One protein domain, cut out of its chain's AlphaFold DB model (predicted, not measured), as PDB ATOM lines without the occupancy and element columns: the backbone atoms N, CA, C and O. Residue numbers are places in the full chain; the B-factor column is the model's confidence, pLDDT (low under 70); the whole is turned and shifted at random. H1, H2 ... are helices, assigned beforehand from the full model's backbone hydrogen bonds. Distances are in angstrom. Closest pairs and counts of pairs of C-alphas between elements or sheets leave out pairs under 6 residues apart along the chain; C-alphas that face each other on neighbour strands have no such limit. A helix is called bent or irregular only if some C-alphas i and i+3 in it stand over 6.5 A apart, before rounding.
ATOM      1  N   ARG A   4      22.797  34.539  50.892       67.12
ATOM      2  CA  ARG A   4      23.388  33.894  52.082       67.12
ATOM      3  C   ARG A   4      23.355  32.363  52.072       67.12
ATOM      4  O   ARG A   4      24.131  31.741  52.790       67.12
ATOM      5  N   GLU A   5      22.465  31.763  51.289       80.50
ATOM      6  CA  GLU A   5      22.302  30.311  51.179       80.50
ATOM      7  C   GLU A   5      23.041  29.738  49.963       80.50
ATOM      8  O   GLU A   5      23.207  28.524  49.871       80.50
ATOM      9  N   ASN A   6      23.536  30.590  49.052       89.81
ATOM     10  CA  ASN A   6      24.298  30.137  47.894       89.81
ATOM     11  C   ASN A   6      25.645  29.544  48.349       89.81
ATOM     12  O   ASN A   6      26.541  30.255  48.814       89.81
ATOM     13  N   GLN A   7      25.799  28.228  48.191       89.75
ATOM     14  CA  GLN A   7      27.000  27.503  48.603       89.75
ATOM     15  C   GLN A   7      28.259  27.991  47.874       89.75
ATOM     16  O   GLN A   7      29.298  28.167  48.507       89.75
ATOM     17  N   ARG A   8      28.183  28.269  46.567       93.44
ATOM     18  CA  ARG A   8      29.334  28.708  45.765       93.44
ATOM     19  C   ARG A   8      29.834  30.084  46.199       93.44
ATOM     20  O   ARG A   8      31.040  30.273  46.337       93.44
ATOM     21  N   LEU A   9      28.927  31.013  46.501       94.56
ATOM     22  CA  LEU A   9      29.269  32.330  47.036       94.56
ATOM     23  C   LEU A   9      29.937  32.207  48.412       94.56
ATOM     24  O   LEU A   9      30.919  32.891  48.697       94.56
ATOM     25  N   ARG A  10      29.446  31.295  49.259       93.81
ATOM     26  CA  ARG A  10      30.054  31.021  50.568       93.81
ATOM     27  C   ARG A  10      31.445  30.394  50.450       93.81
ATOM     28  O   ARG A  10      32.327  30.763  51.219       93.81
ATOM     29  N   VAL A  11      31.650  29.486  49.494       94.69
ATOM     30  CA  VAL A  11      32.962  28.891  49.189       94.69
ATOM     31  C   VAL A  11      33.927  29.953  48.657       94.69
ATOM     32  O   VAL A  11      35.066  30.004  49.112       94.69
ATOM     33  N   LEU A  12      33.474  30.836  47.760       95.81
ATOM     34  CA  LEU A  12      34.262  31.973  47.267       95.81
ATOM     35  C   LEU A  12      34.720  32.868  48.426       95.81
ATOM     36  O   LEU A  12      35.908  33.162  48.546       95.81
ATOM     37  N   HIS A  13      33.791  33.241  49.315       95.69
ATOM     38  CA  HIS A  13      34.111  34.039  50.495       95.69
ATOM     39  C   HIS A  13      35.108  33.320  51.414       95.69
ATOM     40  O   HIS A  13      36.100  33.919  51.815       95.69
ATOM     41  N   ALA A  14      34.917  32.025  51.683       95.44
ATOM     42  CA  ALA A  14      35.831  31.255  52.524       95.44
ATOM     43  C   ALA A  14      37.251  31.161  51.934       95.44
ATOM     44  O   ALA A  14      38.228  31.373  52.655       95.44
ATOM     45  N   LYS A  15      37.383  30.904  50.624       95.81
ATOM     46  CA  LYS A  15      38.689  30.891  49.947       95.81
ATOM     47  C   LYS A  15      39.378  32.254  50.017       95.81
ATOM     48  O   LYS A  15      40.581  32.306  50.268       95.81
ATOM     49  N   TRP A  16      38.619  33.341  49.850       95.50
ATOM     50  CA  TRP A  16      39.122  34.705  50.022       95.50
ATOM     51  C   TRP A  16      39.615  34.966  51.454       95.50
ATOM     52  O   TRP A  16      40.750  35.400  51.633       95.50
ATOM     53  N   THR A  17      38.815  34.639  52.477       94.94
ATOM     54  CA  THR A  17      39.183  34.798  53.900       94.94
ATOM     55  C   THR A  17      40.476  34.058  54.253       94.94
ATOM     56  O   THR A  17      41.277  34.538  55.059       94.94
ATOM     57  N   LEU A  18      40.690  32.889  53.650       94.81
ATOM     58  CA  LEU A  18      41.895  32.081  53.839       94.81
ATOM     59  C   LEU A  18      43.051  32.459  52.910       94.81
ATOM     60  O   LEU A  18      44.109  31.853  53.020       94.81
ATOM     61  N   GLN A  19      42.865  33.431  52.013       94.69
ATOM     62  CA  GLN A  19      43.862  33.843  51.018       94.69
ATOM     63  C   GLN A  19      44.320  32.684  50.112       94.69
ATOM     64  O   GLN A  19      45.479  32.593  49.725       94.69
ATOM     65  N   THR A  20      43.387  31.791  49.771       93.69
ATOM     66  CA  THR A  20      43.606  30.616  48.898       93.69
ATOM     67  C   THR A  20      42.904  30.742  47.545       93.69
ATOM     68  O   THR A  20      42.868  29.794  46.763       93.69
ATOM     69  N   LEU A  21      42.290  31.897  47.284       94.25
ATOM     70  CA  LEU A  21      41.619  32.212  46.032       94.25
ATOM     71  C   LEU A  21      42.609  32.872  45.071       94.25
ATOM     72  O   LEU A  21      43.108  33.959  45.371       94.25
ATOM     73  N   TYR A  22      42.847  32.246  43.921       93.00
ATOM     74  CA  TYR A  22      43.588  32.876  42.836       93.00
ATOM     75  C   TYR A  22      42.701  33.927  42.151       93.00
ATOM     76  O   TYR A  22      41.537  33.628  41.856       93.00
ATOM     77  N   PRO A  23      43.189  35.161  41.928       93.44
ATOM     78  CA  PRO A  23      42.424  36.206  41.248       93.44
ATOM     79  C   PRO A  23      41.866  35.782  39.882       93.44
ATOM     80  O   PRO A  23      40.768  36.196  39.518       93.44
ATOM     81  N   GLU A  24      42.590  34.928  39.163       94.06
ATOM     82  CA  GLU A  24      42.263  34.429  37.827       94.06
ATOM     83  C   GLU A  24      41.038  33.503  37.814       94.06
ATOM     84  O   GLU A  24      40.327  33.449  36.813       94.06
ATOM     85  N   ASP A  25      40.743  32.828  38.929       94.19
ATOM     86  CA  ASP A  25      39.577  31.943  39.056       94.19
ATOM     87  C   ASP A  25      38.274  32.732  39.299       94.19
ATOM     88  O   ASP A  25      37.162  32.214  39.148       94.19
ATOM     89  N   VAL A  26      38.379  33.991  39.738       95.69
ATOM     90  CA  VAL A  26      37.230  34.785  40.200       95.69
ATOM     91  C   VAL A  26      36.212  35.081  39.096       95.69
ATOM     92  O   VAL A  26      35.017  34.932  39.381       95.69
ATOM     93  N   PRO A  27      36.604  35.465  37.865       96.12
ATOM     94  CA  PRO A  27      35.645  35.762  36.806       96.12
ATOM     95  C   PRO A  27      34.751  34.566  36.467       96.12
ATOM     96  O   PRO A  27      33.528  34.716  36.440       96.12
ATOM     97  N   GLU A  28      35.325  33.370  36.304       95.38
ATOM     98  CA  GLU A  28      34.569  32.146  36.004       95.38
ATOM     99  C   GLU A  28      33.585  31.807  37.132       95.38
ATOM    100  O   GLU A  28      32.400  31.556  36.889       95.38
ATOM    101  N   ILE A  29      34.028  31.882  38.393       95.38
ATOM    102  CA  ILE A  29      33.146  31.652  39.546       95.38
ATOM    103  C   ILE A  29      31.993  32.665  39.550       95.38
ATOM    104  O   ILE A  29      30.849  32.289  39.806       95.38
ATOM    105  N   CYS A  30      32.265  33.936  39.248       96.38
ATOM    106  CA  CYS A  30      31.243  34.979  39.210       96.38
ATOM    107  C   CYS A  30      30.237  34.771  38.068       96.38
ATOM    108  O   CYS A  30      29.047  35.004  38.273       96.38
ATOM    109  N   GLN A  31      30.670  34.276  36.906       95.88
ATOM    110  CA  GLN A  31      29.763  33.902  35.812       95.88
ATOM    111  C   GLN A  31      28.807  32.779  36.232       95.88
ATOM    112  O   GLN A  31      27.599  32.873  35.999       95.88
ATOM    113  N   LEU A  32      29.317  31.758  36.927       95.56
ATOM    114  CA  LEU A  32      28.483  30.685  37.475       95.56
ATOM    115  C   LEU A  32      27.476  31.220  38.501       95.56
ATOM    116  O   LEU A  32      26.297  30.883  38.427       95.56
ATOM    117  N   LEU A  33      27.898  32.108  39.406       95.44
ATOM    118  CA  LEU A  33      27.002  32.737  40.384       95.44
ATOM    119  C   LEU A  33      25.871  33.537  39.714       95.44
ATOM    120  O   LEU A  33      24.732  33.484  40.180       95.44
ATOM    121  N   ILE A  34      26.158  34.221  38.600       95.88
ATOM    122  CA  ILE A  34      25.136  34.911  37.797       95.88
ATOM    123  C   ILE A  34      24.162  33.906  37.175       95.88
ATOM    124  O   ILE A  34      22.950  34.105  37.242       95.88
ATOM    125  N   SER A  35      24.668  32.797  36.627       95.38
ATOM    126  CA  SER A  35      23.823  31.731  36.062       95.38
ATOM    127  C   SER A  35      22.923  31.055  37.110       95.38
ATOM    128  O   SER A  35      21.830  30.596  36.789       95.38
ATOM    129  N   GLU A  36      23.340  31.067  38.380       92.69
ATOM    130  CA  GLU A  36      22.571  30.594  39.539       92.69
ATOM    131  C   GLU A  36      21.534  31.630  40.039       92.69
ATOM    132  O   GLU A  36      20.837  31.398  41.032       92.69
ATOM    133  N   GLY A  37      21.407  32.770  39.350       93.75
ATOM    134  CA  GLY A  37      20.401  33.800  39.605       93.75
ATOM    135  C   GLY A  37      20.807  34.861  40.628       93.75
ATOM    136  O   GLY A  37      19.939  35.591  41.108       93.75
ATOM    137  N   LEU A  38      22.093  34.955  40.990       94.38
ATOM    138  CA  LEU A  38      22.598  36.079  41.777       94.38
ATOM    139  C   LEU A  38      22.916  37.259  40.863       94.38
ATOM    140  O   LEU A  38      23.566  37.107  39.834       94.38
ATOM    141  N   ASP A  39      22.509  38.458  41.265       93.50
ATOM    142  CA  ASP A  39      22.802  39.669  40.511       93.50
ATOM    143  C   ASP A  39      23.180  40.806  41.459       93.50
ATOM    144  O   ASP A  39      22.408  41.202  42.331       93.50
ATOM    145  N   SER A  40      24.386  41.337  41.274       95.56
ATOM    146  CA  SER A  40      24.794  42.620  41.832       95.56
ATOM    147  C   SER A  40      25.721  43.343  40.861       95.56
ATOM    148  O   SER A  40      26.296  42.747  39.940       95.56
ATOM    149  N   GLN A  41      25.888  44.650  41.068       96.69
ATOM    150  CA  GLN A  41      26.753  45.455  40.213       96.69
ATOM    151  C   GLN A  41      28.206  44.974  40.282       96.69
ATOM    152  O   GLN A  41      28.864  44.872  39.245       96.69
ATOM    153  N   THR A  42      28.715  44.674  41.481       97.12
ATOM    154  CA  THR A  42      30.094  44.202  41.637       97.12
ATOM    155  C   THR A  42      30.270  42.789  41.083       97.12
ATOM    156  O   THR A  42      31.283  42.530  40.434       97.12
ATOM    157  N   LEU A  43      29.268  41.908  41.226       96.88
ATOM    158  CA  LEU A  43      29.306  40.553  40.666       96.88
ATOM    159  C   LEU A  43      29.434  40.565  39.136       96.88
ATOM    160  O   LEU A  43      30.298  39.887  38.586       96.88
ATOM    161  N   ARG A  44      28.622  41.383  38.447       97.00
ATOM    162  CA  ARG A  44      28.688  41.538  36.983       97.00
ATOM    163  C   ARG A  44      30.034  42.070  36.506       97.00
ATOM    164  O   ARG A  44      30.546  41.600  35.498       97.00
ATOM    165  N   LYS A  45      30.610  43.034  37.230       97.25
ATOM    166  CA  LYS A  45      31.934  43.575  36.899       97.25
ATOM    167  C   LYS A  45      33.026  42.519  37.068       97.25
ATOM    168  O   LYS A  45      33.832  42.372  36.164       97.25
ATOM    169  N   LEU A  46      33.017  41.775  38.179       96.81
ATOM    170  CA  LEU A  46      33.967  40.683  38.426       96.81
ATOM    171  C   LEU A  46      33.869  39.582  37.359       96.81
ATOM    172  O   LEU A  46      34.891  39.119  36.870       96.81
ATOM    173  N   ALA A  47      32.653  39.205  36.956       96.75
ATOM    174  CA  ALA A  47      32.409  38.198  35.919       96.75
ATOM    175  C   ALA A  47      32.896  38.606  34.515       96.75
ATOM    176  O   ALA A  47      33.107  37.739  33.666       96.75
ATOM    177  N   ALA A  48      33.033  39.912  34.266       96.81
ATOM    178  CA  ALA A  48      33.442  40.486  32.986       96.81
ATOM    179  C   ALA A  48      34.925  40.899  32.944       96.81
ATOM    180  O   ALA A  48      35.343  41.507  31.959       96.81
ATOM    181  N   LEU A  49      35.703  40.622  33.998       95.50
ATOM    182  CA  LEU A  49      37.130  40.935  34.018       95.50
ATOM    183  C   LEU A  49      37.890  40.085  32.995       95.50
ATOM    184  O   LEU A  49      37.709  38.870  32.918       95.50
ATOM    185  N   ASP A  50      38.777  40.742  32.255       91.81
ATOM    186  CA  ASP A  50      39.800  40.093  31.436       91.81
ATOM    187  C   ASP A  50      40.980  39.629  32.323       91.81
ATOM    188  O   ASP A  50      41.237  40.269  33.349       91.81
ATOM    189  N   PRO A  51      41.742  38.577  31.951       86.75
ATOM    190  CA  PRO A  51      42.926  38.147  32.702       86.75
ATOM    191  C   PRO A  51      43.936  39.265  33.010       86.75
ATOM    192  O   PRO A  51      44.606  39.227  34.040       86.75
ATOM    193  N   THR A  52      44.025  40.299  32.166       88.81
ATOM    194  CA  THR A  52      44.892  41.471  32.399       88.81
ATOM    195  C   THR A  52      44.405  42.405  33.513       88.81
ATOM    196  O   THR A  52      45.145  43.285  33.947       88.81
ATOM    197  N   GLN A  53      43.173  42.234  33.998       91.44
ATOM    198  CA  GLN A  53      42.519  43.106  34.981       91.44
ATOM    199  C   GLN A  53      42.351  42.452  36.364       91.44
ATOM    200  O   GLN A  53      41.742  43.046  37.264       91.44
ATOM    201  N   CYS A  54      42.903  41.250  36.561       89.62
ATOM    202  CA  CYS A  54      42.797  40.476  37.803       89.62
ATOM    203  C   CYS A  54      43.347  41.208  39.043       89.62
ATOM    204  O   CYS A  54      42.900  40.947  40.159       89.62
ATOM    205  N   GLU A  55      44.233  42.196  38.873       91.50
ATOM    206  CA  GLU A  55      44.752  43.035  39.968       91.50
ATOM    207  C   GLU A  55      43.657  43.822  40.716       91.50
ATOM    208  O   GLU A  55      43.841  44.227  41.865       91.50
ATOM    209  N   SER A  56      42.492  44.025  40.091       92.25
ATOM    210  CA  SER A  56      41.349  44.721  40.700       92.25
ATOM    211  C   SER A  56      40.524  43.846  41.659       92.25
ATOM    212  O   SER A  56      39.788  44.373  42.503       92.25
ATOM    213  N   VAL A  57      40.674  42.516  41.588       94.50
ATOM    214  CA  VAL A  57      39.889  41.534  42.358       94.50
ATOM    215  C   VAL A  57      39.953  41.771  43.877       94.50
ATOM    216  O   VAL A  57      38.882  41.831  44.496       94.50
ATOM    217  N   PRO A  58      41.131  41.995  44.504       93.44
ATOM    218  CA  PRO A  58      41.233  42.228  45.948       93.44
ATOM    219  C   PRO A  58      40.396  43.395  46.479       93.44
ATOM    220  O   PRO A  58      39.933  43.364  47.617       93.44
ATOM    221  N   GLN A  59      40.189  44.431  45.661       94.25
ATOM    222  CA  GLN A  59      39.420  45.618  46.046       94.25
ATOM    223  C   GLN A  59      37.912  45.429  45.831       94.25
ATOM    224  O   GLN A  59      37.095  46.090  46.477       94.25
ATOM    225  N   MET A  60      37.533  44.540  44.911       96.19
ATOM    226  CA  MET A  60      36.147  44.311  44.511       96.19
ATOM    227  C   MET A  60      35.461  43.228  45.350       96.19
ATOM    228  O   MET A  60      34.283  43.378  45.670       96.19
ATOM    229  N   LEU A  61      36.172  42.178  45.770       95.19
ATOM    230  CA  LEU A  61      35.582  41.090  46.560       95.19
ATOM    231  C   LEU A  61      34.962  41.547  47.896       95.19
ATOM    232  O   LEU A  61      33.810  41.189  48.145       95.19
ATOM    233  N   PRO A  62      35.608  42.396  48.723       93.88
ATOM    234  CA  PRO A  62      34.976  42.909  49.941       93.88
ATOM    235  C   PRO A  62      33.673  43.674  49.666       93.88
ATOM    236  O   PRO A  62      32.712  43.560  50.426       93.88
ATOM    237  N   ARG A  63      33.608  44.412  48.547       95.50
ATOM    238  CA  ARG A  63      32.393  45.127  48.127       95.50
ATOM    239  C   ARG A  63      31.291  44.156  47.722       95.50
ATOM    240  O   ARG A  63      30.160  44.332  48.160       95.50
ATOM    241  N   LEU A  64      31.624  43.112  46.958       95.81
ATOM    242  CA  LEU A  64      30.682  42.046  46.609       95.81
ATOM    243  C   LEU A  64      30.096  41.392  47.869       95.81
ATOM    244  O   LEU A  64      28.885  41.215  47.959       95.81
ATOM    245  N   PHE A  65      30.931  41.044  48.851       94.88
ATOM    246  CA  PHE A  65      30.455  40.407  50.082       94.88
ATOM    247  C   PHE A  65      29.547  41.331  50.901       94.88
ATOM    248  O   PHE A  65      28.530  40.866  51.420       94.88
ATOM    249  N   GLY A  66      29.852  42.633  50.933       93.56
ATOM    250  CA  GLY A  66      28.974  43.656  51.502       93.56
ATOM    251  C   GLY A  66      27.627  43.762  50.776       93.56
ATOM    252  O   GLY A  66      26.585  43.696  51.421       93.56
ATOM    253  N   GLU A  67      27.629  43.844  49.439       94.56
ATOM    254  CA  GLU A  67      26.405  43.875  48.613       94.56
ATOM    255  C   GLU A  67      25.530  42.630  48.822       94.56
ATOM    256  O   GLU A  67      24.304  42.721  48.866       94.56
ATOM    257  N   MET A  68      26.157  41.463  48.991       93.00
ATOM    258  CA  MET A  68      25.471  40.186  49.206       93.00
ATOM    259  C   MET A  68      25.082  39.935  50.670       93.00
ATOM    260  O   MET A  68      24.577  38.855  50.998       93.00
ATOM    261  N   ASN A  69      25.294  40.918  51.556       90.88
ATOM    262  CA  ASN A  69      25.015  40.833  52.989       90.88
ATOM    263  C   ASN A  69      25.651  39.596  53.651       90.88
ATOM    264  O   ASN A  69      25.013  38.947  54.492       90.88
TER     265      ASN A  69
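AT A GLANCE: This is residues 4 to 69 of the 297 residues of an uncharacterized protein of Candidatus Melainabacteria bacterium (UniProt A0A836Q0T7). The longest helix, H4, kinked on its way, folds back on the short H3 as one helical hairpin, and H1 with H2 makes a second hairpin packed crosswise on the first. H2 is in the middle of the contacts, touching the other three helices, while H1 meets residues 29 to 33 of H2 and is apart from H3. The printed part has 66 residues with four named helices, in the order H1, H2, H3, H4, and no named strand; its class is all helix. It is compact, with a radius of gyration of the C-alphas of 10.6 A, and spans 31 by 24 by 17 A.

HOW THE PARTS SIT: H4, residues 51 to 67, touches H3, residues 41 to 47, and the two form a helical hairpin. They run opposite ways at a steep tilt of 35.3 degrees, only just beyond shallow, and their closest C-alphas, those of Thr 42 and Leu 64, are 5.5 A apart. H2, residues 23 to 35, is the hub. It touches H3 at a steep tilt of 63 degrees, opposite ways; the closest C-alphas, of Pro 27 and Ala 47, are 4.1 A apart. With residues 23 to 26 alone H2 touches residues 51 to 58 of H4, the same way at a steep tilt of 54 degrees; the closest C-alphas, of Pro 23 and Cys 54, are 5.5 A apart. H1, residues 7 to 17, forms a helical hairpin with H2, opposite ways at a shallow tilt of 22 degrees. H2 touches H1 with residues 29 to 33 alone, and the closest C-alphas, of Leu 9 and Leu 33, are 7.0 A apart. H1 and H4 are close but not clearly touching: the closest C-alphas, of His 13 and Phe 65, are 7.4 A apart. H1 and H3 are apart. The helix packing is mostly crossed, with 1 of 4 touching pairs at a shallow tilt. In H1 and H3 every O i to N i+4 pair is within hydrogen-bond range; in H2 7 of 9 are, and in H4 6 of 13, beside 9 of 14 O i to N i+3 pairs.

IN THESE COORDINATES: H4 measures 23.6 A from C-alpha 51 to C-alpha 67 at (26.405, 43.875, 48.613). It has a kink of 60 degrees near residue 59 and is irregular: C-alphas 52 and 55 are 7.7 A apart. H2 measures 19.8 A from C-alpha 23 at (42.424, 36.206, 41.248) to C-alpha 35, and is only just irregular: C-alphas 24 and 27 are 6.8 A apart. H1 begins at C-alpha 7 at (27.000, 27.503, 48.603) and measures 15.2 A; H3 measures 10.2 A.

THE WHOLE: The two C-alphas farthest apart, those of Glu 5 and Thr 52, are 31.4 A apart. The printed part has no cut, and the three links are tight. The mean pLDDT of the printed part is 93.7, and residue 4 is under 70.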